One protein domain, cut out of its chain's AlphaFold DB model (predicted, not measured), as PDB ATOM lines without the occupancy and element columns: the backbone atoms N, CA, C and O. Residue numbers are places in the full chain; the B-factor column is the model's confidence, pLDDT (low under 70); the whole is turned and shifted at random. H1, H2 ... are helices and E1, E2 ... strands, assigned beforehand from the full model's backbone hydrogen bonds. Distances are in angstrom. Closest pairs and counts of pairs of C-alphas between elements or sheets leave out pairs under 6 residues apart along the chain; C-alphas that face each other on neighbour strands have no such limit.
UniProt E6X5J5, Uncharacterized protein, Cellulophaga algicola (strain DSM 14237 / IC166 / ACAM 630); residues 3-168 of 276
ATOM      1  N   ALA A   3     -35.449   5.121   2.606       91.38
ATOM      2  CA  ALA A   3     -36.059   6.451   2.530       91.38
ATOM      3  C   ALA A   3     -35.236   7.534   3.241       91.38
ATOM      4  O   ALA A   3     -35.440   8.721   2.998       91.38
ATOM      5  N   TYR A   4     -34.314   7.140   4.119       95.19
ATOM      6  CA  TYR A   4     -33.403   8.045   4.808       95.19
ATOM      7  C   TYR A   4     -32.142   7.297   5.231       95.19
ATOM      8  O   TYR A   4     -32.245   6.166   5.706       95.19
ATOM      9  N   THR A   5     -30.991   7.962   5.124       95.88
ATOM     10  CA  THR A   5     -29.704   7.534   5.683       95.88
ATOM     11  C   THR A   5     -28.963   8.761   6.196       95.88
ATOM     12  O   THR A   5     -28.812   9.747   5.468       95.88
ATOM     13  N   LYS A   6     -28.446   8.696   7.425       95.31
ATOM     14  CA  LYS A   6     -27.492   9.679   7.953       95.31
ATOM     15  C   LYS A   6     -26.468   8.997   8.850       95.31
ATOM     16  O   LYS A   6     -26.831   8.226   9.734       95.31
ATOM     17  N   LYS A   7     -25.191   9.319   8.647       94.50
ATOM     18  CA  LYS A   7     -24.113   8.958   9.575       94.50
ATOM     19  C   LYS A   7     -23.982  10.030  10.651       94.50
ATOM     20  O   LYS A   7     -23.981  11.218  10.327       94.50
ATOM     21  N   ILE A   8     -23.876   9.600  11.899       91.69
ATOM     22  CA  ILE A   8     -23.684  10.441  13.082       91.69
ATOM     23  C   ILE A   8     -22.637   9.760  13.956       91.69
ATOM     24  O   ILE A   8     -22.882   8.691  14.507       91.69
ATOM     25  N   ASP A   9     -21.450  10.357  14.017       87.81
ATOM     26  CA  ASP A   9     -20.250   9.774  14.620       87.81
ATOM     27  C   ASP A   9     -19.957   8.357  14.092       87.81
ATOM     28  O   ASP A   9     -19.711   8.170  12.898       87.81
ATOM     29  N   ASN A  10     -19.973   7.358  14.974       87.62
ATOM     30  CA  ASN A  10     -19.784   5.945  14.654       87.62
ATOM     31  C   ASN A  10     -21.096   5.204  14.334       87.62
ATOM     32  O   ASN A  10     -21.053   4.008  14.049       87.62
ATOM     33  N   LEU A  11     -22.241   5.889  14.378       91.81
ATOM     34  CA  LEU A  11     -23.558   5.319  14.118       91.81
ATOM     35  C   LEU A  11     -24.065   5.680  12.719       91.81
ATOM     36  O   LEU A  11     -23.725   6.712  12.131       91.81
ATOM     37  N   GLU A  12     -24.949   4.841  12.193       95.31
ATOM     38  CA  GLU A  12     -25.708   5.112  10.974       95.31
ATOM     39  C   GLU A  12     -27.203   4.923  11.245       95.31
ATOM     40  O   GLU A  12     -27.632   3.877  11.723       95.31
ATOM     41  N   ILE A  13     -28.005   5.941  10.941       96.19
ATOM     42  CA  ILE A  13     -29.461   5.906  11.080       96.19
ATOM     43  C   ILE A  13     -30.074   5.674   9.719       96.19
ATOM     44  O   ILE A  13     -29.781   6.432   8.792       96.19
ATOM     45  N   LYS A  14     -30.951   4.672   9.613       96.75
ATOM     46  CA  LYS A  14     -31.697   4.402   8.380       96.75
ATOM     47  C   LYS A  14     -33.178   4.293   8.631       96.75
ATOM     48  O   LYS A  14     -33.596   3.664   9.597       96.75
ATOM     49  N   MET A  15     -33.955   4.824   7.697       96.88
ATOM     50  CA  MET A  15     -35.375   4.518   7.587       96.88
ATOM     51  C   MET A  15     -35.604   3.636   6.370       96.88
ATOM     52  O   MET A  15     -35.301   4.027   5.239       96.88
ATOM     53  N   LEU A  16     -36.160   2.456   6.610       95.44
ATOM     54  CA  LEU A  16     -36.570   1.522   5.575       95.44
ATOM     55  C   LEU A  16     -38.089   1.526   5.476       95.44
ATOM     56  O   LEU A  16     -38.779   1.403   6.485       95.44
ATOM     57  N   VAL A  17     -38.591   1.656   4.254       92.31
ATOM     58  CA  VAL A  17     -40.018   1.626   3.945       92.31
ATOM     59  C   VAL A  17     -40.321   0.388   3.128       92.31
ATOM     60  O   VAL A  17     -39.674   0.158   2.098       92.31
ATOM     61  N   ASP A  18     -41.282  -0.400   3.587       89.75
ATOM     62  CA  ASP A  18     -41.723  -1.622   2.925       89.75
ATOM     63  C   ASP A  18     -43.243  -1.653   2.781       89.75
ATOM     64  O   ASP A  18     -43.970  -1.030   3.554       89.75
ATOM     65  N   THR A  19     -43.723  -2.367   1.773       86.00
ATOM     66  CA  THR A  19     -45.140  -2.455   1.439       86.00
ATOM     67  C   THR A  19     -45.516  -3.923   1.282       86.00
ATOM     68  O   THR A  19     -45.130  -4.576   0.314       86.00
ATOM     69  N   ASN A  20     -46.316  -4.442   2.212       85.56
ATOM     70  CA  ASN A  20     -46.843  -5.797   2.128       85.56
ATOM     71  C   ASN A  20     -48.133  -5.802   1.305       85.56
ATOM     72  O   ASN A  20     -49.219  -5.536   1.821       85.56
ATOM     73  N   LEU A  21     -48.004  -6.157   0.023       81.88
ATOM     74  CA  LEU A  21     -49.115  -6.226  -0.932       81.88
ATOM     75  C   LEU A  21     -50.239  -7.183  -0.505       81.88
ATOM     76  O   LEU A  21     -51.392  -6.934  -0.845       81.88
ATOM     77  N   LYS A  22     -49.928  -8.261   0.232       83.81
ATOM     78  CA  LYS A  22     -50.942  -9.229   0.683       83.81
ATOM     79  C   LYS A  22     -51.815  -8.651   1.793       83.81
ATOM     80  O   LYS A  22     -53.024  -8.845   1.782       83.81
ATOM     81  N   GLU A  23     -51.198  -7.941   2.731       81.94
ATOM     82  CA  GLU A  23     -51.881  -7.369   3.899       81.94
ATOM     83  C   GLU A  23     -52.393  -5.947   3.671       81.94
ATOM     84  O   GLU A  23     -53.044  -5.380   4.540       81.94
ATOM     85  N   GLN A  24     -52.099  -5.363   2.512       82.81
ATOM     86  CA  GLN A  24     -52.413  -3.974   2.203       82.81
ATOM     87  C   GLN A  24     -51.821  -2.958   3.197       82.81
ATOM     88  O   GLN A  24     -52.427  -1.929   3.495       82.81
ATOM     89  N   LYS A  25     -50.595  -3.213   3.667       85.81
ATOM     90  CA  LYS A  25     -49.915  -2.379   4.666       85.81
ATOM     91  C   LYS A  25     -48.627  -1.771   4.142       85.81
ATOM     92  O   LYS A  25     -47.883  -2.411   3.399       85.81
ATOM     93  N   THR A  26     -48.343  -0.555   4.593       87.75
ATOM     94  CA  THR A  26     -47.026   0.076   4.461       87.75
ATOM     95  C   THR A  26     -46.398   0.224   5.840       87.75
ATOM     96  O   THR A  26     -47.076   0.614   6.790       87.75
ATOM     97  N   PHE A  27     -45.105  -0.079   5.935       91.19
ATOM     98  CA  PHE A  27     -44.325  -0.029   7.162       91.19
ATOM     99  C   PHE A  27     -43.127   0.897   7.008       91.19
ATOM    100  O   PHE A  27     -42.470   0.892   5.967       91.19
ATOM    101  N   TRP A  28     -42.798   1.627   8.070       95.00
ATOM    102  CA  TRP A  28     -41.567   2.401   8.197       95.00
ATOM    103  C   TRP A  28     -40.827   1.909   9.426       95.00
ATOM    104  O   TRP A  28     -41.335   2.010  10.540       95.00
ATOM    105  N   ASN A  29     -39.621   1.403   9.214       97.12
ATOM    106  CA  ASN A  29     -38.739   0.936  10.268       97.12
ATOM    107  C   ASN A  29     -37.532   1.863  10.352       97.12
ATOM    108  O   ASN A  29     -36.826   2.047   9.355       97.12
ATOM    109  N   ILE A  30     -37.292   2.438  11.527       97.25
ATOM    110  CA  ILE A  30     -36.124   3.279  11.789       97.25
ATOM    111  C   ILE A  30     -35.128   2.472  12.614       97.25
ATOM    112  O   ILE A  30     -35.448   2.007  13.707       97.25
ATOM    113  N   TYR A  31     -33.916   2.328  12.092       96.50
ATOM    114  CA  TYR A  31     -32.842   1.562  12.708       96.50
ATOM    115  C   TYR A  31     -31.645   2.445  13.040       96.50
ATOM    116  O   TYR A  31     -31.283   3.330  12.260       96.50
ATOM    117  N   VAL A  32     -30.989   2.118  14.150       95.38
ATOM    118  CA  VAL A  32     -29.636   2.564  14.494       95.38
ATOM    119  C   VAL A  32     -28.680   1.416  14.207       95.38
ATOM    120  O   VAL A  32     -28.874   0.319  14.724       95.38
ATOM    121  N   TYR A  33     -27.652   1.657  13.406       92.94
ATOM    122  CA  TYR A  33     -26.582   0.708  13.120       92.94
ATOM    123  C   TYR A  33     -25.310   1.160  13.836       92.94
ATOM    124  O   TYR A  33     -24.830   2.268  13.592       92.94
ATOM    125  N   ASN A  34     -24.748   0.301  14.686       84.94
ATOM    126  CA  ASN A  34     -23.414   0.484  15.284       84.94
ATOM    127  C   ASN A  34     -22.308  -0.174  14.422       84.94
ATOM    128  O   ASN A  34     -21.118   0.081  14.589       84.94
ATOM    129  N   SER A  35     -22.714  -1.029  13.479       75.50
ATOM    130  CA  SER A  35     -21.896  -1.704  12.477       75.50
ATOM    131  C   SER A  35     -22.803  -2.191  11.337       75.50
ATOM    132  O   SER A  35     -24.026  -2.153  11.439       75.50
ATOM    133  N   LYS A  36     -22.239  -2.715  10.238       69.25
ATOM    134  CA  LYS A  36     -23.057  -3.244   9.124       69.25
ATOM    135  C   LYS A  36     -23.966  -4.423   9.510       69.25
ATOM    136  O   LYS A  36     -24.881  -4.723   8.751       69.25
ATOM    137  N   LYS A  37     -23.674  -5.131  10.608       71.44
ATOM    138  CA  LYS A  37     -24.359  -6.381  10.990       71.44
ATOM    139  C   LYS A  37     -25.177  -6.282  12.273       71.44
ATOM    140  O   LYS A  37     -25.988  -7.170  12.506       71.44
ATOM    141  N   ASP A  38     -24.960  -5.256  13.084       86.69
ATOM    142  CA  ASP A  38     -25.654  -5.084  14.354       86.69
ATOM    143  C   ASP A  38     -26.456  -3.780  14.318       86.69
ATOM    144  O   ASP A  38     -25.955  -2.707  13.962       86.69
ATOM    145  N   SER A  39     -27.758  -3.927  14.554       91.81
ATOM    146  CA  SER A  39     -28.727  -2.851  14.445       91.81
ATOM    147  C   SER A  39     -29.827  -2.987  15.483       91.81
ATOM    148  O   SER A  39     -30.199  -4.083  15.909       91.81
ATOM    149  N   VAL A  40     -30.362  -1.838  15.876       94.50
ATOM    150  CA  VAL A  40     -31.456  -1.717  16.835       94.50
ATOM    151  C   VAL A  40     -32.611  -1.013  16.142       94.50
ATOM    152  O   VAL A  40     -32.440   0.083  15.609       94.50
ATOM    153  N   LEU A  41     -33.785  -1.643  16.133       95.81
ATOM    154  CA  LEU A  41     -35.026  -1.009  15.694       95.81
ATOM    155  C   LEU A  41     -35.465  -0.013  16.772       95.81
ATOM    156  O   LEU A  41     -35.823  -0.424  17.874       95.81
ATOM    157  N   ILE A  42     -35.431   1.280  16.455       95.94
ATOM    158  CA  ILE A  42     -35.820   2.343  17.391       95.94
ATOM    159  C   ILE A  42     -37.244   2.847  17.164       95.94
ATOM    160  O   ILE A  42     -37.860   3.372  18.089       95.94
ATOM    161  N   ASP A  43     -37.798   2.665  15.961       96.31
ATOM    162  CA  ASP A  43     -39.191   3.012  15.686       96.31
ATOM    163  C   ASP A  43     -39.820   2.147  14.595       96.31
ATOM    164  O   ASP A  43     -39.145   1.736  13.648       96.31
ATOM    165  N   HIS A  44     -41.129   1.929  14.723       95.19
ATOM    166  CA  HIS A  44     -41.954   1.201  13.768       95.19
ATOM    167  C   HIS A  44     -43.279   1.935  13.572       95.19
ATOM    168  O   HIS A  44     -44.011   2.191  14.530       95.19
ATOM    169  N   PHE A  45     -43.606   2.234  12.321       91.94
ATOM    170  CA  PHE A  45     -44.898   2.789  11.940       91.94
ATOM    171  C   PHE A  45     -45.577   1.872  10.936       91.94
ATOM    172  O   PHE A  45     -44.938   1.409   9.994       91.94
ATOM    173  N   GLU A  46     -46.877   1.675  11.113       89.44
ATOM    174  CA  GLU A  46     -47.732   0.895  10.225       89.44
ATOM    175  C   GLU A  46     -48.891   1.771   9.745       89.44
ATOM    176  O   GLU A  46     -49.484   2.521  10.525       89.44
ATOM    177  N   TYR A  47     -49.219   1.664   8.459       83.69
ATOM    178  CA  TYR A  47     -50.417   2.265   7.889       83.69
ATOM    179  C   TYR A  47     -51.137   1.247   6.999       83.69
ATOM    180  O   TYR A  47     -50.564   0.742   6.031       83.69
ATOM    181  N   SER A  48     -52.400   0.957   7.321       72.56
ATOM    182  CA  SER A  48     -53.239  -0.071   6.679       72.56
ATOM    183  C   SER A  48     -53.803   0.338   5.314       72.56
ATOM    184  O   SER A  48     -54.950   0.031   4.999       72.56
ATOM    185  N   LYS A  49     -53.033   1.091   4.524       67.31
ATOM    186  CA  LYS A  49     -53.383   1.477   3.153       67.31
ATOM    187  C   LYS A  49     -52.109   1.519   2.312       67.31
ATOM    188  O   LYS A  49     -51.094   2.078   2.734       67.31
ATOM    189  N   ILE A  50     -52.156   0.933   1.115       57.06
ATOM    190  CA  ILE A  50     -51.003   0.895   0.201       57.06
ATOM    191  C   ILE A  50     -50.943   2.116  -0.707       57.06
ATOM    192  O   ILE A  50     -49.850   2.542  -1.043       57.06
ATOM    193  N   TYR A  51     -52.076   2.693  -1.088       53.91
ATOM    194  CA  TYR A  51     -52.170   3.805  -2.033       53.91
ATOM    195  C   TYR A  51     -53.641   4.224  -2.082       53.91
ATOM    196  O   TYR A  51     -54.491   3.342  -2.199       53.91
ATOM    197  N   GLU A  52     -53.964   5.519  -2.041       51.22
ATOM    198  CA  GLU A  52     -55.350   5.964  -2.232       51.22
ATOM    199  C   GLU A  52     -55.525   7.054  -3.284       51.22
ATOM    200  O   GLU A  52     -54.659   7.906  -3.512       51.22
ATOM    201  N   LYS A  53     -56.684   6.937  -3.946       47.56
ATOM    202  CA  LYS A  53     -57.203   7.758  -5.040       47.56
ATOM    203  C   LYS A  53     -57.214   9.251  -4.689       47.56
ATOM    204  O   LYS A  53     -57.266   9.644  -3.531       47.56
ATOM    205  N   GLU A  54     -57.248  10.052  -5.747       45.03
ATOM    206  CA  GLU A  54     -57.161  11.517  -5.875       45.03
ATOM    207  C   GLU A  54     -57.889  12.427  -4.851       45.03
ATOM    208  O   GLU A  54     -57.660  13.633  -4.867       45.03
ATOM    209  N   GLN A  55     -58.748  11.931  -3.956       46.47
ATOM    210  CA  GLN A  55     -59.663  12.782  -3.172       46.47
ATOM    211  C   GLN A  55     -59.419  12.841  -1.649       46.47
ATOM    212  O   GLN A  55     -60.064  13.651  -0.987       46.47
ATOM    213  N   GLU A  56     -58.482  12.080  -1.067       50.12
ATOM    214  CA  GLU A  56     -58.188  12.158   0.383       50.12
ATOM    215  C   GLU A  56     -57.064  13.163   0.730       50.12
ATOM    216  O   GLU A  56     -56.184  13.441  -0.084       50.12
ATOM    217  N   TYR A  57     -57.037  13.702   1.961       51.94
ATOM    218  CA  TYR A  57     -55.922  14.541   2.461       51.94
ATOM    219  C   TYR A  57     -54.580  13.784   2.514       51.94
ATOM    220  O   TYR A  57     -53.520  14.403   2.525       51.94
ATOM    221  N   ILE A  58     -54.639  12.449   2.514       55.25
ATOM    222  CA  ILE A  58     -53.511  11.518   2.398       55.25
ATOM    223  C   ILE A  58     -53.664  10.762   1.064       55.25
ATOM    224  O   ILE A  58     -53.781   9.542   1.025       55.25
ATOM    225  N   SER A  59     -53.761  11.494  -0.046       54.31
ATOM    226  CA  SER A  59     -53.727  10.908  -1.395       54.31
ATOM    227  C   SER A  59     -52.286  10.878  -1.934       54.31
ATOM    228  O   SER A  59     -51.407  11.591  -1.449       54.31
ATOM    229  N   GLY A  60     -52.005  10.006  -2.905       63.44
ATOM    230  CA  GLY A  60     -50.656   9.814  -3.458       63.44
ATOM    231  C   GLY A  60     -49.822   8.736  -2.748       63.44
ATOM    232  O   GLY A  60     -50.338   7.909  -2.002       63.44
ATOM    233  N   ASP A  61     -48.515   8.700  -3.031       74.69
ATOM    234  CA  ASP A  61     -47.577   7.709  -2.478       74.69
ATOM    235  C   ASP A  61     -47.469   7.812  -0.946       74.69
ATOM    236  O   ASP A  61     -46.769   8.677  -0.400       74.69
ATOM    237  N   ILE A  62     -48.150   6.898  -0.248       78.12
ATOM    238  CA  ILE A  62     -48.203   6.870   1.214       78.12
ATOM    239  C   ILE A  62     -46.803   6.812   1.825       78.12
ATOM    240  O   ILE A  62     -46.569   7.471   2.835       78.12
ATOM    241  N   ARG A  63     -45.840   6.152   1.160       78.56
ATOM    242  CA  ARG A  63     -44.443   5.971   1.604       78.56
ATOM    243  C   ARG A  63     -43.735   7.290   1.922       78.56
ATOM    244  O   ARG A  63     -42.793   7.291   2.712       78.56
ATOM    245  N   LYS A  64     -44.207   8.406   1.355       82.06
ATOM    246  CA  LYS A  64     -43.674   9.763   1.558       82.06
ATOM    247  C   LYS A  64     -44.320  10.540   2.714       82.06
ATOM    248  O   LYS A  64     -43.961  11.686   2.941       82.06
ATOM    249  N   HIS A  65     -45.265   9.957   3.451       82.75
ATOM    250  CA  HIS A  65     -46.011  10.662   4.504       82.75
ATOM    251  C   HIS A  65     -45.391  10.550   5.902       82.75
ATOM    252  O   HIS A  65     -45.880  11.184   6.843       82.75
ATOM    253  N   ILE A  66     -44.301   9.789   6.021       90.75
ATOM    254  CA  ILE A  66     -43.422   9.768   7.185       90.75
ATOM    255  C   ILE A  66     -42.017  10.123   6.706       90.75
ATOM    256  O   ILE A  66     -41.464   9.446   5.839       90.75
ATOM    257  N   ILE A  67     -41.462  11.217   7.228       92.62
ATOM    258  CA  ILE A  67     -40.190  11.788   6.768       92.62
ATOM    259  C   ILE A  67     -39.328  12.108   7.987       92.62
ATOM    260  O   ILE A  67     -39.762  12.829   8.885       92.62
ATOM    261  N   ILE A  68     -38.089  11.620   8.002       96.19
ATOM    262  CA  ILE A  68     -37.074  12.082   8.955       96.19
ATOM    263  C   ILE A  68     -36.459  13.367   8.400       96.19
ATOM    264  O   ILE A  68     -35.874  13.362   7.317       96.19
ATOM    265  N   GLY A  69     -36.602  14.469   9.135       94.12
ATOM    266  CA  GLY A  69     -36.052  15.767   8.746       94.12
ATOM    267  C   GLY A  69     -34.577  15.903   9.108       94.12
ATOM    268  O   GLY A  69     -33.782  16.356   8.289       94.12
ATOM    269  N   ASP A  70     -34.214  15.497  10.325       96.12
ATOM    270  CA  ASP A  70     -32.836  15.503  10.810       96.12
ATOM    271  C   ASP A  70     -32.661  14.561  12.006       96.12
ATOM    272  O   ASP A  70     -33.631  14.253  12.704       96.12
ATOM    273  N   VAL A  71     -31.422  14.124  12.237       97.19
ATOM    274  CA  VAL A  71     -31.036  13.275  13.372       97.19
ATOM    275  C   VAL A  71     -29.668  13.680  13.905       97.19
ATOM    276  O   VAL A  71     -28.734  13.852  13.118       97.19
ATOM    277  N   ILE A  72     -29.520  13.793  15.222       96.25
ATOM    278  CA  ILE A  72     -28.228  14.024  15.886       96.25
ATOM    279  C   ILE A  72     -28.044  13.077  17.077       96.25
ATOM    280  O   ILE A  72     -29.022  12.536  17.595       96.25
ATOM    281  N   LEU A  73     -26.794  12.907  17.510       94.31
ATOM    282  CA  LEU A  73     -26.422  12.212  18.740       94.31
ATOM    283  C   LEU A  73     -25.800  13.228  19.699       94.31
ATOM    284  O   LEU A  73     -24.812  13.862  19.352       94.31
ATOM    285  N   GLU A  74     -26.362  13.366  20.894       92.75
ATOM    286  CA  GLU A  74     -25.820  14.221  21.954       92.75
ATOM    287  C   GLU A  74     -25.963  13.504  23.294       92.75
ATOM    288  O   GLU A  74     -27.039  13.006  23.616       92.75
ATOM    289  N   HIS A  75     -24.882  13.426  24.077       84.81
ATOM    290  CA  HIS A  75     -24.874  12.788  25.406       84.81
ATOM    291  C   HIS A  75     -25.560  11.403  25.441       84.81
ATOM    292  O   HIS A  75     -26.364  11.124  26.327       84.81
ATOM    293  N   LYS A  76     -25.258  10.532  24.462       86.81
ATOM    294  CA  LYS A  76     -25.857   9.182  24.289       86.81
ATOM    295  C   LYS A  76     -27.365   9.159  23.989       86.81
ATOM    296  O   LYS A  76     -27.979   8.094  23.991       86.81
ATOM    297  N   THR A  77     -27.960  10.310  23.704       93.75
ATOM    298  CA  THR A  77     -29.354  10.426  23.285       93.75
ATOM    299  C   THR A  77     -29.412  10.745  21.800       93.75
ATOM    300  O   THR A  77     -28.790  11.699  21.328       93.75
ATOM    301  N   ILE A  78     -30.174   9.948  21.055       96.31
ATOM    302  CA  ILE A  78     -30.509  10.264  19.668       96.31
ATOM    303  C   ILE A  78     -31.711  11.198  19.673       96.31
ATOM    304  O   ILE A  78     -32.747  10.871  20.250       96.31
ATOM    305  N   TYR A  79     -31.579  12.330  18.993       97.62
ATOM    306  CA  TYR A  79     -32.656  13.285  18.759       97.62
ATOM    307  C   TYR A  79     -33.049  13.217  17.293       97.62
ATOM    308  O   TYR A  79     -32.207  13.424  16.420       97.62
ATOM    309  N   LEU A  80     -34.319  12.932  17.022       97.88
ATOM    310  CA  LEU A  80     -34.846  12.710  15.682       97.88
ATOM    311  C   LEU A  80     -36.047  13.617  15.447       97.88
ATOM    312  O   LEU A  80     -37.043  13.534  16.163       97.88
ATOM    313  N   MET A  81     -35.972  14.457  14.417       97.44
ATOM    314  CA  MET A  81     -37.122  15.233  13.957       97.44
ATOM    315  C   MET A  81     -37.919  14.430  12.938       97.44
ATOM    316  O   MET A  81     -37.437  14.144  11.839       97.44
ATOM    317  N   LEU A  82     -39.147  14.084  13.312       95.94
ATOM    318  CA  LEU A  82     -40.065  13.282  12.520       95.94
ATOM    319  C   LEU A  82     -41.208  14.150  12.004       95.94
ATOM    320  O   LEU A  82     -41.817  14.914  12.752       95.94
ATOM    321  N   TYR A  83     -41.543  13.984  10.735       92.88
ATOM    322  CA  TYR A  83     -42.833  14.353  10.176       92.88
ATOM    323  C   TYR A  83     -43.669  13.092   9.998       92.88
ATOM    324  O   TYR A  83     -43.187  12.114   9.429       92.88
ATOM    325  N   LYS A  84     -44.912  13.121  10.472       88.88
ATOM    326  CA  LYS A  84     -45.875  12.024  10.389       88.88
ATOM    327  C   LYS A  84     -47.257  12.609  10.111       88.88
ATOM    328  O   LYS A  84     -47.849  13.235  10.987       88.88
ATOM    329  N   HIS A  85     -47.753  12.418   8.889       82.50
ATOM    330  CA  HIS A  85     -49.110  12.801   8.464       82.50
ATOM    331  C   HIS A  85     -49.509  14.244   8.839       82.50
ATOM    332  O   HIS A  85     -50.490  14.473   9.541       82.50
ATOM    333  N   GLY A  86     -48.723  15.233   8.414       82.62
ATOM    334  CA  GLY A  86     -49.012  16.650   8.673       82.62
ATOM    335  C   GLY A  86     -48.567  17.139  10.050       82.62
ATOM    336  O   GLY A  86     -48.608  18.335  10.316       82.62
ATOM    337  N   LYS A  87     -48.098  16.256  10.934       88.81
ATOM    338  CA  LYS A  87     -47.617  16.610  12.272       88.81
ATOM    339  C   LYS A  87     -46.110  16.428  12.365       88.81
ATOM    340  O   LYS A  87     -45.541  15.566  11.701       88.81
ATOM    341  N   THR A  88     -45.460  17.245  13.183       92.94
ATOM    342  CA  THR A  88     -44.027  17.139  13.455       92.94
ATOM    343  C   THR A  88     -43.761  16.842  14.922       92.94
ATOM    344  O   THR A  88     -44.468  17.346  15.796       92.94
ATOM    345  N   TYR A  89     -42.745  16.025  15.179       95.88
ATOM    346  CA  TYR A  89     -42.370  15.540  16.497       95.88
ATOM    347  C   TYR A  89     -40.854  15.546  16.656       95.88
ATOM    348  O   TYR A  89     -40.130  15.211  15.718       95.88
ATOM    349  N   LEU A  90     -40.387  15.894  17.851       97.75
ATOM    350  CA  LEU A  90     -39.043  15.555  18.297       97.75
ATOM    351  C   LEU A  90     -39.128  14.236  19.064       97.75
ATOM    352  O   LEU A  90     -39.720  14.190  20.142       97.75
ATOM    353  N   ASN A  91     -38.515  13.188  18.530       97.94
ATOM    354  CA  ASN A  91     -38.346  11.920  19.222       97.94
ATOM    355  C   ASN A  91     -36.958  11.864  19.849       97.94
ATOM    356  O   ASN A  91     -35.966  12.252  19.233       97.94
ATOM    357  N   THR A  92     -36.896  11.376  21.081       97.50
ATOM    358  CA  THR A  92     -35.643  11.151  21.805       97.50
ATOM    359  C   THR A  92     -35.514   9.677  22.139       97.50
ATOM    360  O   THR A  92     -36.501   9.064  22.548       97.50
ATOM    361  N   TYR A  93     -34.315   9.130  21.962       96.62
ATOM    362  CA  TYR A  93     -33.978   7.744  22.281       96.62
ATOM    363  C   TYR A  93     -32.715   7.753  23.143       96.62
ATOM    364  O   TYR A  93     -31.605   7.921  22.634       96.62
ATOM    365  N   GLU A  94     -32.898   7.654  24.456       94.75
ATOM    366  CA  GLU A  94     -31.818   7.667  25.446       94.75
ATOM    367  C   GLU A  94     -31.374   6.229  25.720       94.75
ATOM    368  O   GLU A  94     -32.109   5.465  26.349       94.75
ATOM    369  N   PHE A  95     -30.206   5.839  25.203       90.12
ATOM    370  CA  PHE A  95     -29.701   4.470  25.321       90.12
ATOM    371  C   PHE A  95     -29.168   4.201  26.728       90.12
ATOM    372  O   PHE A  95     -28.252   4.877  27.202       90.12
ATOM    373  N   THR A  96     -29.734   3.192  27.390       88.06
ATOM    374  CA  THR A  96     -29.270   2.715  28.702       88.06
ATOM    375  C   THR A  96     -28.231   1.602  28.565       88.06
ATOM    376  O   THR A  96     -27.374   1.454  29.435       88.06
ATOM    377  N   ASP A  97     -28.273   0.864  27.455       84.69
ATOM    378  CA  ASP A  97     -27.263  -0.085  26.983       84.69
ATOM    379  C   ASP A  97     -27.278  -0.127  25.437       84.69
ATOM    380  O   ASP A  97     -27.956   0.683  24.810       84.69
ATOM    381  N   ASP A  98     -26.545  -1.047  24.799       81.69
ATOM    382  CA  ASP A  98     -26.430  -1.104  23.329       81.69
ATOM    383  C   ASP A  98     -27.742  -1.451  22.595       81.69
ATOM    384  O   ASP A  98     -27.807  -1.304  21.375       81.69
ATOM    385  N   LYS A  99     -28.782  -1.940  23.291       85.50
ATOM    386  CA  LYS A  99     -30.041  -2.413  22.671       85.50
ATOM    387  C   LYS A  99     -31.308  -1.841  23.295       85.50
ATOM    388  O   LYS A  99     -32.373  -1.928  22.683       85.50
ATOM    389  N   LYS A 100     -31.223  -1.282  24.498       90.00
ATOM    390  CA  LYS A 100     -32.341  -0.726  25.253       90.00
ATOM    391  C   LYS A 100     -32.218   0.781  25.334       90.00
ATOM    392  O   LYS A 100     -31.150   1.341  25.572       90.00
ATOM    393  N   PHE A 101     -33.360   1.430  25.179       94.50
ATOM    394  CA  PHE A 101     -33.462   2.874  25.215       94.50
ATOM    395  C   PHE A 101     -34.794   3.305  25.816       94.50
ATOM    396  O   PHE A 101     -35.790   2.577  25.775       94.50
ATOM    397  N   ILE A 102     -34.810   4.522  26.346       95.50
ATOM    398  CA  ILE A 102     -36.024   5.213  26.761       95.50
ATOM    399  C   ILE A 102     -36.447   6.120  25.607       95.50
ATOM    400  O   ILE A 102     -35.690   7.000  25.194       95.50
ATOM    401  N   LYS A 103     -37.655   5.895  25.080       96.19
ATOM    402  CA  LYS A 103     -38.251   6.720  24.023       96.19
ATOM    403  C   LYS A 103     -39.160   7.783  24.628       96.19
ATOM    404  O   LYS A 103     -40.061   7.446  25.392       96.19
ATOM    405  N   ASN A 104     -38.991   9.036  24.214       96.75
ATOM    406  CA  ASN A 104     -39.989  10.090  24.429       96.75
ATOM    407  C   ASN A 104     -40.315  10.787  23.112       96.75
ATOM    408  O   ASN A 104     -39.434  10.959  22.269       96.75
ATOM    409  N   GLU A 105     -41.564  11.215  22.963       96.19
ATOM    410  CA  GLU A 105     -42.069  11.937  21.796       96.19
ATOM    411  C   GLU A 105     -42.619  13.299  22.244       96.19
ATOM    412  O   GLU A 105     -43.435  13.384  23.163       96.19
ATOM    413  N   TYR A 106     -42.165  14.371  21.595       96.50
ATOM    414  CA  TYR A 106     -42.578  15.743  21.882       96.50
ATOM    415  C   TYR A 106     -43.231  16.352  20.646       96.50
ATOM    416  O   TYR A 106     -42.585  16.523  19.613       96.50
ATOM    417  N   PHE A 107     -44.510  16.715  20.747       95.19
ATOM    418  CA  PHE A 107     -45.230  17.348  19.643       95.19
ATOM    419  C   PHE A 107     -44.638  18.724  19.299       95.19
ATOM    420  O   PHE A 107     -44.630  19.638  20.124       95.19
ATOM    421  N   GLY A 108     -44.178  18.874  18.057       92.56
ATOM    422  CA  GLY A 108     -43.614  20.102  17.497       92.56
ATOM    423  C   GLY A 108     -44.632  20.953  16.728       92.56
ATOM    424  O   GLY A 108     -44.368  22.112  16.419       92.56
ATOM    425  N   GLY A 109     -45.830  20.455  16.432       90.62
ATOM    426  CA  GLY A 109     -46.862  21.229  15.738       90.62
ATOM    427  C   GLY A 109     -47.396  20.565  14.479       90.62
ATOM    428  O   GLY A 109     -46.981  19.473  14.100       90.62
ATOM    429  N   SER A 110     -48.307  21.274  13.824       87.88
ATOM    430  CA  SER A 110     -48.936  20.848  12.577       87.88
ATOM    431  C   SER A 110     -48.392  21.684  11.419       87.88
ATOM    432  O   SER A 110     -48.317  22.913  11.494       87.88
ATOM    433  N   ILE A 111     -47.999  21.012  10.347       83.00
ATOM    434  CA  ILE A 111     -47.660  21.589   9.052       83.00
ATOM    435  C   ILE A 111     -48.888  21.398   8.176       83.00
ATOM    436  O   ILE A 111     -49.356  20.279   7.987       83.00
ATOM    437  N   ARG A 112     -49.425  22.496   7.638       71.38
ATOM    438  CA  ARG A 112     -50.560  22.409   6.720       71.38
ATOM    439  C   ARG A 112     -50.143  21.631   5.474       71.38
ATOM    440  O   ARG A 112     -49.288  22.087   4.719       71.38
ATOM    441  N   SER A 113     -50.791  20.498   5.257       64.88
ATOM    442  CA  SER A 113     -50.769  19.745   4.010       64.88
ATOM    443  C   SER A 113     -52.153  19.850   3.374       64.88
ATOM    444  O   SER A 113     -53.155  19.543   4.019       64.88
ATOM    445  N   GLY A 114     -52.232  20.341   2.139       63.78
ATOM    446  CA  GLY A 114     -53.462  20.230   1.354       63.78
ATOM    447  C   GLY A 114     -53.583  18.844   0.709       63.78
ATOM    448  O   GLY A 114     -52.721  17.993   0.916       63.78
ATOM    449  N   SER A 115     -54.639  18.606  -0.074       66.56
ATOM    450  CA  SER A 115     -54.772  17.345  -0.816       66.56
ATOM    451  C   SER A 115     -53.637  17.172  -1.829       66.56
ATOM    452  O   SER A 115     -53.195  18.144  -2.446       66.56
ATOM    453  N   TYR A 116     -53.198  15.932  -2.051       70.75
ATOM    454  CA  TYR A 116     -52.086  15.652  -2.962       70.75
ATOM    455  C   TYR A 116     -52.348  16.135  -4.389       70.75
ATOM    456  O   TYR A 116     -51.454  16.704  -5.001       70.75
ATOM    457  N   VAL A 117     -53.574  16.001  -4.904       71.75
ATOM    458  CA  VAL A 117     -53.912  16.472  -6.262       71.75
ATOM    459  C   VAL A 117     -53.645  17.964  -6.445       71.75
ATOM    460  O   VAL A 117     -53.182  18.383  -7.500       71.75
ATOM    461  N   ASN A 118     -53.909  18.764  -5.415       71.81
ATOM    462  CA  ASN A 118     -53.767  20.214  -5.500       71.81
ATOM    463  C   ASN A 118     -52.378  20.695  -5.066       71.81
ATOM    464  O   ASN A 118     -51.932  21.756  -5.496       71.81
ATOM    465  N   TYR A 119     -51.712  19.945  -4.186       75.19
ATOM    466  CA  TYR A 119     -50.547  20.435  -3.459       75.19
ATOM    467  C   TYR A 119     -49.286  19.578  -3.624       75.19
ATOM    468  O   TYR A 119     -48.202  20.051  -3.275       75.19
ATOM    469  N   GLY A 120     -49.400  18.380  -4.196       77.75
ATOM    470  CA  GLY A 120     -48.319  17.411  -4.358       77.75
ATOM    471  C   GLY A 120     -47.957  16.688  -3.061       77.75
ATOM    472  O   GLY A 120     -48.704  16.702  -2.079       77.75
ATOM    473  N   HIS A 121     -46.800  16.029  -3.054       79.94
ATOM    474  CA  HIS A 121     -46.308  15.324  -1.870       79.94
ATOM    475  C   HIS A 121     -45.894  16.280  -0.749       79.94
ATOM    476  O   HIS A 121     -45.483  17.413  -1.021       79.94
ATOM    477  N   PRO A 122     -45.933  15.821   0.517       84.06
ATOM    478  CA  PRO A 122     -45.384  16.596   1.610       84.06
ATOM    479  C   PRO A 122     -43.874  16.790   1.442       84.06
ATOM    480  O   PRO A 122     -43.135  15.870   1.087       84.06
ATOM    481  N   LEU A 123     -43.420  17.998   1.758       85.81
ATOM    482  CA  LEU A 123     -42.014  18.332   1.922       85.81
ATOM    483  C   LEU A 123     -41.757  18.623   3.393       85.81
ATOM    484  O   LEU A 123     -42.532  19.325   4.045       85.81
ATOM    485  N   TYR A 124     -40.644  18.112   3.904       89.31
ATOM    486  CA  TYR A 124     -40.237  18.339   5.278       89.31
ATOM    487  C   TYR A 124     -38.722  18.461   5.374       89.31
ATOM    488  O   TYR A 124     -37.976  17.659   4.816       89.31
ATOM    489  N   LEU A 125     -38.280  19.493   6.080       89.38
ATOM    490  CA  LEU A 125     -36.885  19.785   6.348       89.38
ATOM    491  C   LEU A 125     -36.767  20.244   7.795       89.38
ATOM    492  O   LEU A 125     -37.368  21.244   8.191       89.38
ATOM    493  N   ALA A 126     -35.927  19.556   8.551       93.12
ATOM    494  CA  ALA A 126     -35.545  19.972   9.886       93.12
ATOM    495  C   ALA A 126     -34.032  20.176   9.961       93.12
ATOM    496  O   ALA A 126     -33.285  19.685   9.116       93.12
ATOM    497  N   GLU A 127     -33.592  20.927  10.961       93.88
ATOM    498  CA  GLU A 127     -32.187  21.004  11.352       93.88
ATOM    499  C   GLU A 127     -32.124  21.161  12.868       93.88
ATOM    500  O   GLU A 127     -32.684  22.120  13.408       93.88
ATOM    501  N   ILE A 128     -31.481  20.209  13.544       95.69
ATOM    502  CA  ILE A 128     -31.288  20.224  14.993       95.69
ATOM    503  C   ILE A 128     -29.893  20.772  15.275       95.69
ATOM    504  O   ILE A 128     -28.887  20.237  14.806       95.69
ATOM    505  N   LYS A 129     -29.823  21.832  16.080       95.19
ATOM    506  CA  LYS A 129     -28.571  22.460  16.480       95.19
ATOM    507  C   LYS A 129     -28.410  22.456  18.001       95.19
ATOM    508  O   LYS A 129     -29.124  23.194  18.681       95.19
ATOM    509  N   PRO A 130     -27.450  21.693  18.543       94.81
ATOM    510  CA  PRO A 130     -27.003  21.857  19.920       94.81
ATOM    511  C   PRO A 130     -26.336  23.220  20.086       94.81
ATOM    512  O   PRO A 130     -25.415  23.557  19.338       94.81
ATOM    513  N   ILE A 131     -26.822  24.020  21.036       93.69
ATOM    514  CA  ILE A 131     -26.251  25.340  21.352       93.69
ATOM    515  C   ILE A 131     -25.591  25.329  22.731       93.69
ATOM    516  O   ILE A 131     -24.552  25.960  22.927       93.69
ATOM    517  N   THR A 132     -26.165  24.587  23.676       90.88
ATOM    518  CA  THR A 132     -25.546  24.257  24.964       90.88
ATOM    519  C   THR A 132     -25.757  22.774  25.253       90.88
ATOM    520  O   THR A 132     -26.516  22.108  24.552       90.88
ATOM    521  N   GLU A 133     -25.134  22.261  26.314       87.88
ATOM    522  CA  GLU A 133     -25.321  20.873  26.774       87.88
ATOM    523  C   GLU A 133     -26.800  20.532  27.034       87.88
ATOM    524  O   GLU A 133     -27.239  19.396  26.851       87.88
ATOM    525  N   ASN A 134     -27.595  21.535  27.424       90.62
ATOM    526  CA  ASN A 134     -28.981  21.351  27.838       90.62
ATOM    527  C   ASN A 134     -30.013  21.901  26.852       90.62
ATOM    528  O   ASN A 134     -31.205  21.686  27.065       90.62
ATOM    529  N   GLU A 135     -29.604  22.636  25.816       93.88
ATOM    530  CA  GLU A 135     -30.535  23.347  24.938       93.88
ATOM    531  C   GLU A 135     -30.216  23.113  23.462       93.88
ATOM    532  O   GLU A 135     -29.144  23.465  22.955       93.88
ATOM    533  N   LEU A 136     -31.203  22.546  22.769       96.19
ATOM    534  CA  LEU A 136     -31.199  22.339  21.328       96.19
ATOM    535  C   LEU A 136     -32.144  23.345  20.679       96.19
ATOM    536  O   LEU A 136     -33.246  23.583  21.176       96.19
ATOM    537  N   PHE A 137     -31.744  23.887  19.538       96.75
ATOM    538  CA  PHE A 137     -32.595  24.721  18.702       96.75
ATOM    539  C   PHE A 137     -32.895  23.990  17.410       96.75
ATOM    540  O   PHE A 137     -32.012  23.392  16.801       96.75
ATOM    541  N   ILE A 138     -34.157  24.018  17.012       95.75
ATOM    542  CA  ILE A 138     -34.656  23.220  15.905       95.75
ATOM    543  C   ILE A 138     -35.300  24.165  14.917       95.75
ATOM    544  O   ILE A 138     -36.278  24.856  15.221       95.75
ATOM    545  N   TYR A 139     -34.749  24.188  13.718       92.62
ATOM    546  CA  TYR A 139     -35.412  24.818  12.599       92.62
ATOM    547  C   TYR A 139     -36.329  23.807  11.912       92.62
ATOM    548  O   TYR A 139     -35.951  22.653  11.717       92.62
ATOM    549  N   LEU A 140     -37.502  24.273  11.481       90.06
ATOM    550  CA  LEU A 140     -38.482  23.473  10.760       90.06
ATOM    551  C   LEU A 140     -39.025  24.233   9.551       90.06
ATOM    552  O   LEU A 140     -39.541  25.346   9.668       90.06
ATOM    553  N   ALA A 141     -38.961  23.597   8.390       87.44
ATOM    554  CA  ALA A 141     -39.708  23.989   7.207       87.44
ATOM    555  C   ALA A 141     -40.440  22.780   6.652       87.44
ATOM    556  O   ALA A 141     -39.978  21.643   6.740       87.44
ATOM    557  N   GLY A 142     -41.580  23.034   6.042       84.06
ATOM    558  CA  GLY A 142     -42.314  21.995   5.359       84.06
ATOM    559  C   GLY A 142     -43.559  22.539   4.705       84.06
ATOM    560  O   GLY A 142     -43.788  23.744   4.663       84.06
ATOM    561  N   GLY A 143     -44.352  21.641   4.168       83.06
ATOM    562  CA  GLY A 143     -45.528  21.960   3.385       83.06
ATOM    563  C   GLY A 143     -45.645  20.889   2.330       83.06
ATOM    564  O   GLY A 143     -45.558  19.703   2.642       83.06
ATOM    565  N   THR A 144     -45.775  21.299   1.086       81.56
ATOM    566  CA  THR A 144     -45.950  20.419  -0.055       81.56
ATOM    567  C   THR A 144     -45.130  20.913  -1.245       81.56
ATOM    568  O   THR A 144     -44.575  22.013  -1.220       81.56
ATOM    569  N   GLU A 145     -45.057  20.115  -2.307       80.00
ATOM    570  CA  GLU A 145     -44.360  20.476  -3.552       80.00
ATOM    571  C   GLU A 145     -44.858  21.799  -4.164       80.00
ATOM    572  O   GLU A 145     -44.077  22.522  -4.779       80.00
ATOM    573  N   MET A 146     -46.126  22.156  -3.939       78.25
ATOM    574  CA  MET A 146     -46.743  23.391  -4.447       78.25
ATOM    575  C   MET A 146     -46.772  24.553  -3.444       78.25
ATOM    576  O   MET A 146     -47.028  25.692  -3.832       78.25
ATOM    577  N   SER A 147     -46.559  24.298  -2.150       74.69
ATOM    578  CA  SER A 147     -46.640  25.330  -1.112       74.69
ATOM    579  C   SER A 147     -45.712  25.016   0.048       74.69
ATOM    580  O   SER A 147     -45.882  24.023   0.746       74.69
ATOM    581  N   SER A 148     -44.743  25.890   0.304       74.31
ATOM    582  CA  SER A 148     -43.813  25.744   1.422       74.31
ATOM    583  C   SER A 148     -44.087  26.776   2.511       74.31
ATOM    584  O   SER A 148     -44.252  27.961   2.222       74.31
ATOM    585  N   GLY A 149     -44.035  26.342   3.764       75.62
ATOM    586  CA  GLY A 149     -44.064  27.183   4.949       75.62
ATOM    587  C   GLY A 149     -42.845  26.956   5.842       75.62
ATOM    588  O   GLY A 149     -42.164  25.929   5.789       75.62
ATOM    589  N   VAL A 150     -42.579  27.939   6.695       79.19
ATOM    590  CA  VAL A 150     -41.595  27.839   7.773       79.19
ATOM    591  C   VAL A 150     -42.365  27.859   9.082       79.19
ATOM    592  O   VAL A 150     -43.179  28.756   9.304       79.19
ATOM    593  N   LEU A 151     -42.134  26.864   9.935       82.00
ATOM    594  CA  LEU A 151     -42.652  26.898  11.297       82.00
ATOM    595  C   LEU A 151     -41.734  27.774  12.162       82.00
ATOM    596  O   LEU A 151     -40.534  27.859  11.886       82.00
ATOM    597  N   PRO A 152     -42.260  28.410  13.225       88.81
ATOM    598  CA  PRO A 152     -41.415  29.090  14.196       88.81
ATOM    599  C   PRO A 152     -40.307  28.159  14.697       88.81
ATOM    600  O   PRO A 152     -40.566  26.983  14.969       88.81
ATOM    601  N   MET A 153     -39.089  28.696  14.826       93.62
ATOM    602  CA  MET A 153     -37.960  27.964  15.402       93.62
ATOM    603  C   MET A 153     -38.352  27.428  16.777       93.62
ATOM    604  O   MET A 153     -39.085  28.082  17.516       93.62
ATOM    605  N   GLN A 154     -37.877  26.240  17.114       95.88
ATOM    606  CA  GLN A 154     -38.199  25.590  18.373       95.88
ATOM    607  C   GLN A 154     -36.969  25.477  19.245       95.88
ATOM    608  O   GLN A 154     -35.841  25.461  18.750       95.88
ATOM    609  N   LYS A 155     -37.203  25.388  20.545       97.00
ATOM    610  CA  LYS A 155     -36.181  25.143  21.546       97.00
ATOM    611  C   LYS A 155     -36.583  23.925  22.356       97.00
ATOM    612  O   LYS A 155     -37.693  23.869  22.881       97.00
ATOM    613  N   PHE A 156     -35.677  22.965  22.460       97.25
ATOM    614  CA  PHE A 156     -35.809  21.836  23.364       97.25
ATOM    615  C   PHE A 156     -34.861  22.013  24.543       97.25
ATOM    616  O   PHE A 156     -33.661  22.206  24.350       97.25
ATOM    617  N   ASN A 157     -35.398  21.947  25.758       95.00
ATOM    618  CA  ASN A 157     -34.616  21.988  26.985       95.00
ATOM    619  C   ASN A 157     -34.547  20.576  27.592       95.00
ATOM    620  O   ASN A 157     -35.557  20.037  28.050       95.00
ATOM    621  N   ASN A 158     -33.346  19.997  27.605       91.38
ATOM    622  CA  ASN A 158     -33.063  18.629  28.041       91.38
ATOM    623  C   ASN A 158     -33.368  18.389  29.525       91.38
ATOM    624  O   ASN A 158     -33.764  17.282  29.880       91.38
ATOM    625  N   LEU A 159     -33.207  19.404  30.382       90.88
ATOM    626  CA  LEU A 159     -33.446  19.282  31.825       90.88
ATOM    627  C   LEU A 159     -34.940  19.238  32.140       90.88
ATOM    628  O   LEU A 159     -35.417  18.360  32.850       90.88
ATOM    629  N   SER A 160     -35.692  20.187  31.586       92.88
ATOM    630  CA  SER A 160     -37.137  20.282  31.806       92.88
ATOM    631  C   SER A 160     -37.953  19.357  30.904       92.88
ATOM    632  O   SER A 160     -39.158  19.239  31.117       92.88
ATOM    633  N   LYS A 161     -37.311  18.723  29.909       93.44
ATOM    634  CA  LYS A 161     -37.937  17.870  28.887       93.44
ATOM    635  C   LYS A 161     -39.096  18.593  28.185       93.44
ATOM    636  O   LYS A 161     -40.183  18.046  28.012       93.44
ATOM    637  N   LYS A 162     -38.877  19.861  27.820       95.00
ATOM    638  CA  LYS A 162     -39.888  20.732  27.196       95.00
ATOM    639  C   LYS A 162     -39.440  21.211  25.825       95.00
ATOM    640  O   LYS A 162     -38.318  21.686  25.669       95.00
ATOM    641  N   LEU A 163     -40.367  21.139  24.871       96.88
ATOM    642  CA  LEU A 163     -40.261  21.727  23.541       96.88
ATOM    643  C   LEU A 163     -41.134  22.990  23.473       96.88
ATOM    644  O   LEU A 163     -42.338  22.936  23.742       96.88
ATOM    645  N   THR A 164     -40.535  24.128  23.134       96.69
ATOM    646  CA  THR A 164     -41.206  25.433  23.022       96.69
ATOM    647  C   THR A 164     -40.995  26.039  21.638       96.69
ATOM    648  O   THR A 164     -40.039  25.712  20.934       96.69
ATOM    649  N   ARG A 165     -41.904  26.924  21.217       95.62
ATOM    650  CA  ARG A 165     -41.755  27.765  20.019       95.62
ATOM    651  C   ARG A 165     -41.111  29.088  20.395       95.62
ATOM    652  O   ARG A 165     -41.464  29.677  21.409       95.62
ATOM    653  N   ILE A 166     -40.241  29.583  19.533       95.06
ATOM    654  CA  ILE A 166     -39.605  30.890  19.651       95.06
ATOM    655  C   ILE A 166     -40.369  31.866  18.770       95.06
ATOM    656  O   ILE A 166     -40.379  31.735  17.543       95.06
ATOM    657  N   ILE A 167     -40.997  32.854  19.403       93.62
ATOM    658  CA  ILE A 167     -41.755  33.903  18.725       93.62
ATOM    659  C   ILE A 167     -40.997  35.217  18.868       93.62
ATOM    660  O   ILE A 167     -40.902  35.775  19.961       93.62
ATOM    661  N   PHE A 168     -40.454  35.703  17.754       91.62
ATOM    662  CA  PHE A 168     -39.799  37.005  17.686       91.62
ATOM    663  C   PHE A 168     -40.838  38.125  17.673       91.62
ATOM    664  O   PHE A 168     -41.875  38.016  17.014       91.62
TER     665      PHE A 168
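Overview. This is residues 3 to 168 of the 276 residues of an uncharacterized protein of Cellulophaga algicola (strain DSM 14237 / IC166 / ACAM 630) (UniProt E6X5J5). Three antiparallel sheets of four strands each are stacked face to face in turn, E1 to E4, then E5 to E8 as the middle layer, then E9 to E12, each twisted. The strands E1, E5 and E9 follow one another along one side of the stack, E12 runs out to one far end of the whole, and the small helix H1 only grazes the third sheet. The printed part has 166 residues with twelve named strands and one named helix, in the order E1 to E8, H1, E9 to E12; the class is mostly strand. Each sheet is a meander, each strand the antiparallel neighbour of the one before, in the orders E1 E2 E3 E4, E5 E6 E7 E8 and E9 E10 E11 E12. The whole is compact, with a radius of gyration of the C-alphas of 16.4 A, and flat, with spans of 46 by 46 by 22 A.

Along the chain. E1, residues 3 to 8, begins at C-alpha 3 (-36.059, 6.451, 2.530) and is 16.7 A long. E2 is residues 11 to 20, 28.5 A, E3 residues 25 to 33, 25.0 A, and E4 residues 39 to 47, 23.2 A. E4 bends by 59 degrees at residue 42. E5 is residues 66 to 74, 23.4 A, and bends by 55 degrees at residue 69. E6 is residues 77 to 84, 21.0 A, E7 residues 87 to 95, 25.3 A, and E8 residues 101 to 110, 26.9 A. H1 is residues 116 to 119, 5.0 A. E9, residues 122 to 132, begins at C-alpha 122 (-45.384, 16.596, 1.610) and is 31.6 A long. E10 is residues 135 to 144, 29.5 A, and E11 residues 147 to 157, 30.7 A. E12, residues 162 to 168, is 18.8 A long and ends at C-alpha 168 (-39.799, 37.005, 17.686).

Arrangement. In the first sheet, E1 and E2 are a hairpin, with N 6 and O 13 at 3.0 A. In the hairpin E2 and E3, N 16 and O 29 are 2.9 A apart, and in the hairpin E3 and E4, N 28 and O 45 are 2.9 A apart. This sheet and the sheet E5 E6 E7 E8 are face to face, the parts that face each other 10.5 A centre to centre, with the strands of the one at 32 degrees to those of the other; the closest C-alphas of E1 and E5 are those of Ile 8 and Ile 72, 6.4 A. In the second sheet, N 79 and O 72 are 2.9 A apart between E5 and E6, N 82 and O 89 2.8 A between E6 and E7, and N 92 and O 104 2.8 A between E7 and E8. The second sheet and the third, E9 E10 E11 E12, are face to face, the parts that face each other 9.3 A centre to centre, with the strands of the one at 27 degrees to those of the other; the closest C-alphas of E5 and E9 are those of Gly 69 and Ala 126, 4.4 A. The closest C-alphas of E8 and E12 are those of Tyr 106 and Leu 163, 6.6 A. In the third sheet, N 127 and O 139 are 3.0 A apart between E9 and E10, N 138 and O 154 2.8 A between E10 and E11, and N 164 and O 155 2.9 A between E11 and E12, whose directions stand at 123 degrees. E1 and E9 are apart. H1 only grazes the third sheet with residues 116 to 119; it is too short for an O i to N i+4 pair, and its one O i to N i+3 pair is within hydrogen-bond range.

Size, cuts and confidence. The two C-alphas farthest apart are those of Lys 22 and Phe 168, 50.5 A. The printed part has no cut. The link from E4 to E5, residues 48 to 65, is long; the other links are tight. The mean pLDDT of the printed part is 86.6, and it is under 70 at residue 36, residues 49 to 60 and residues 113 to 115.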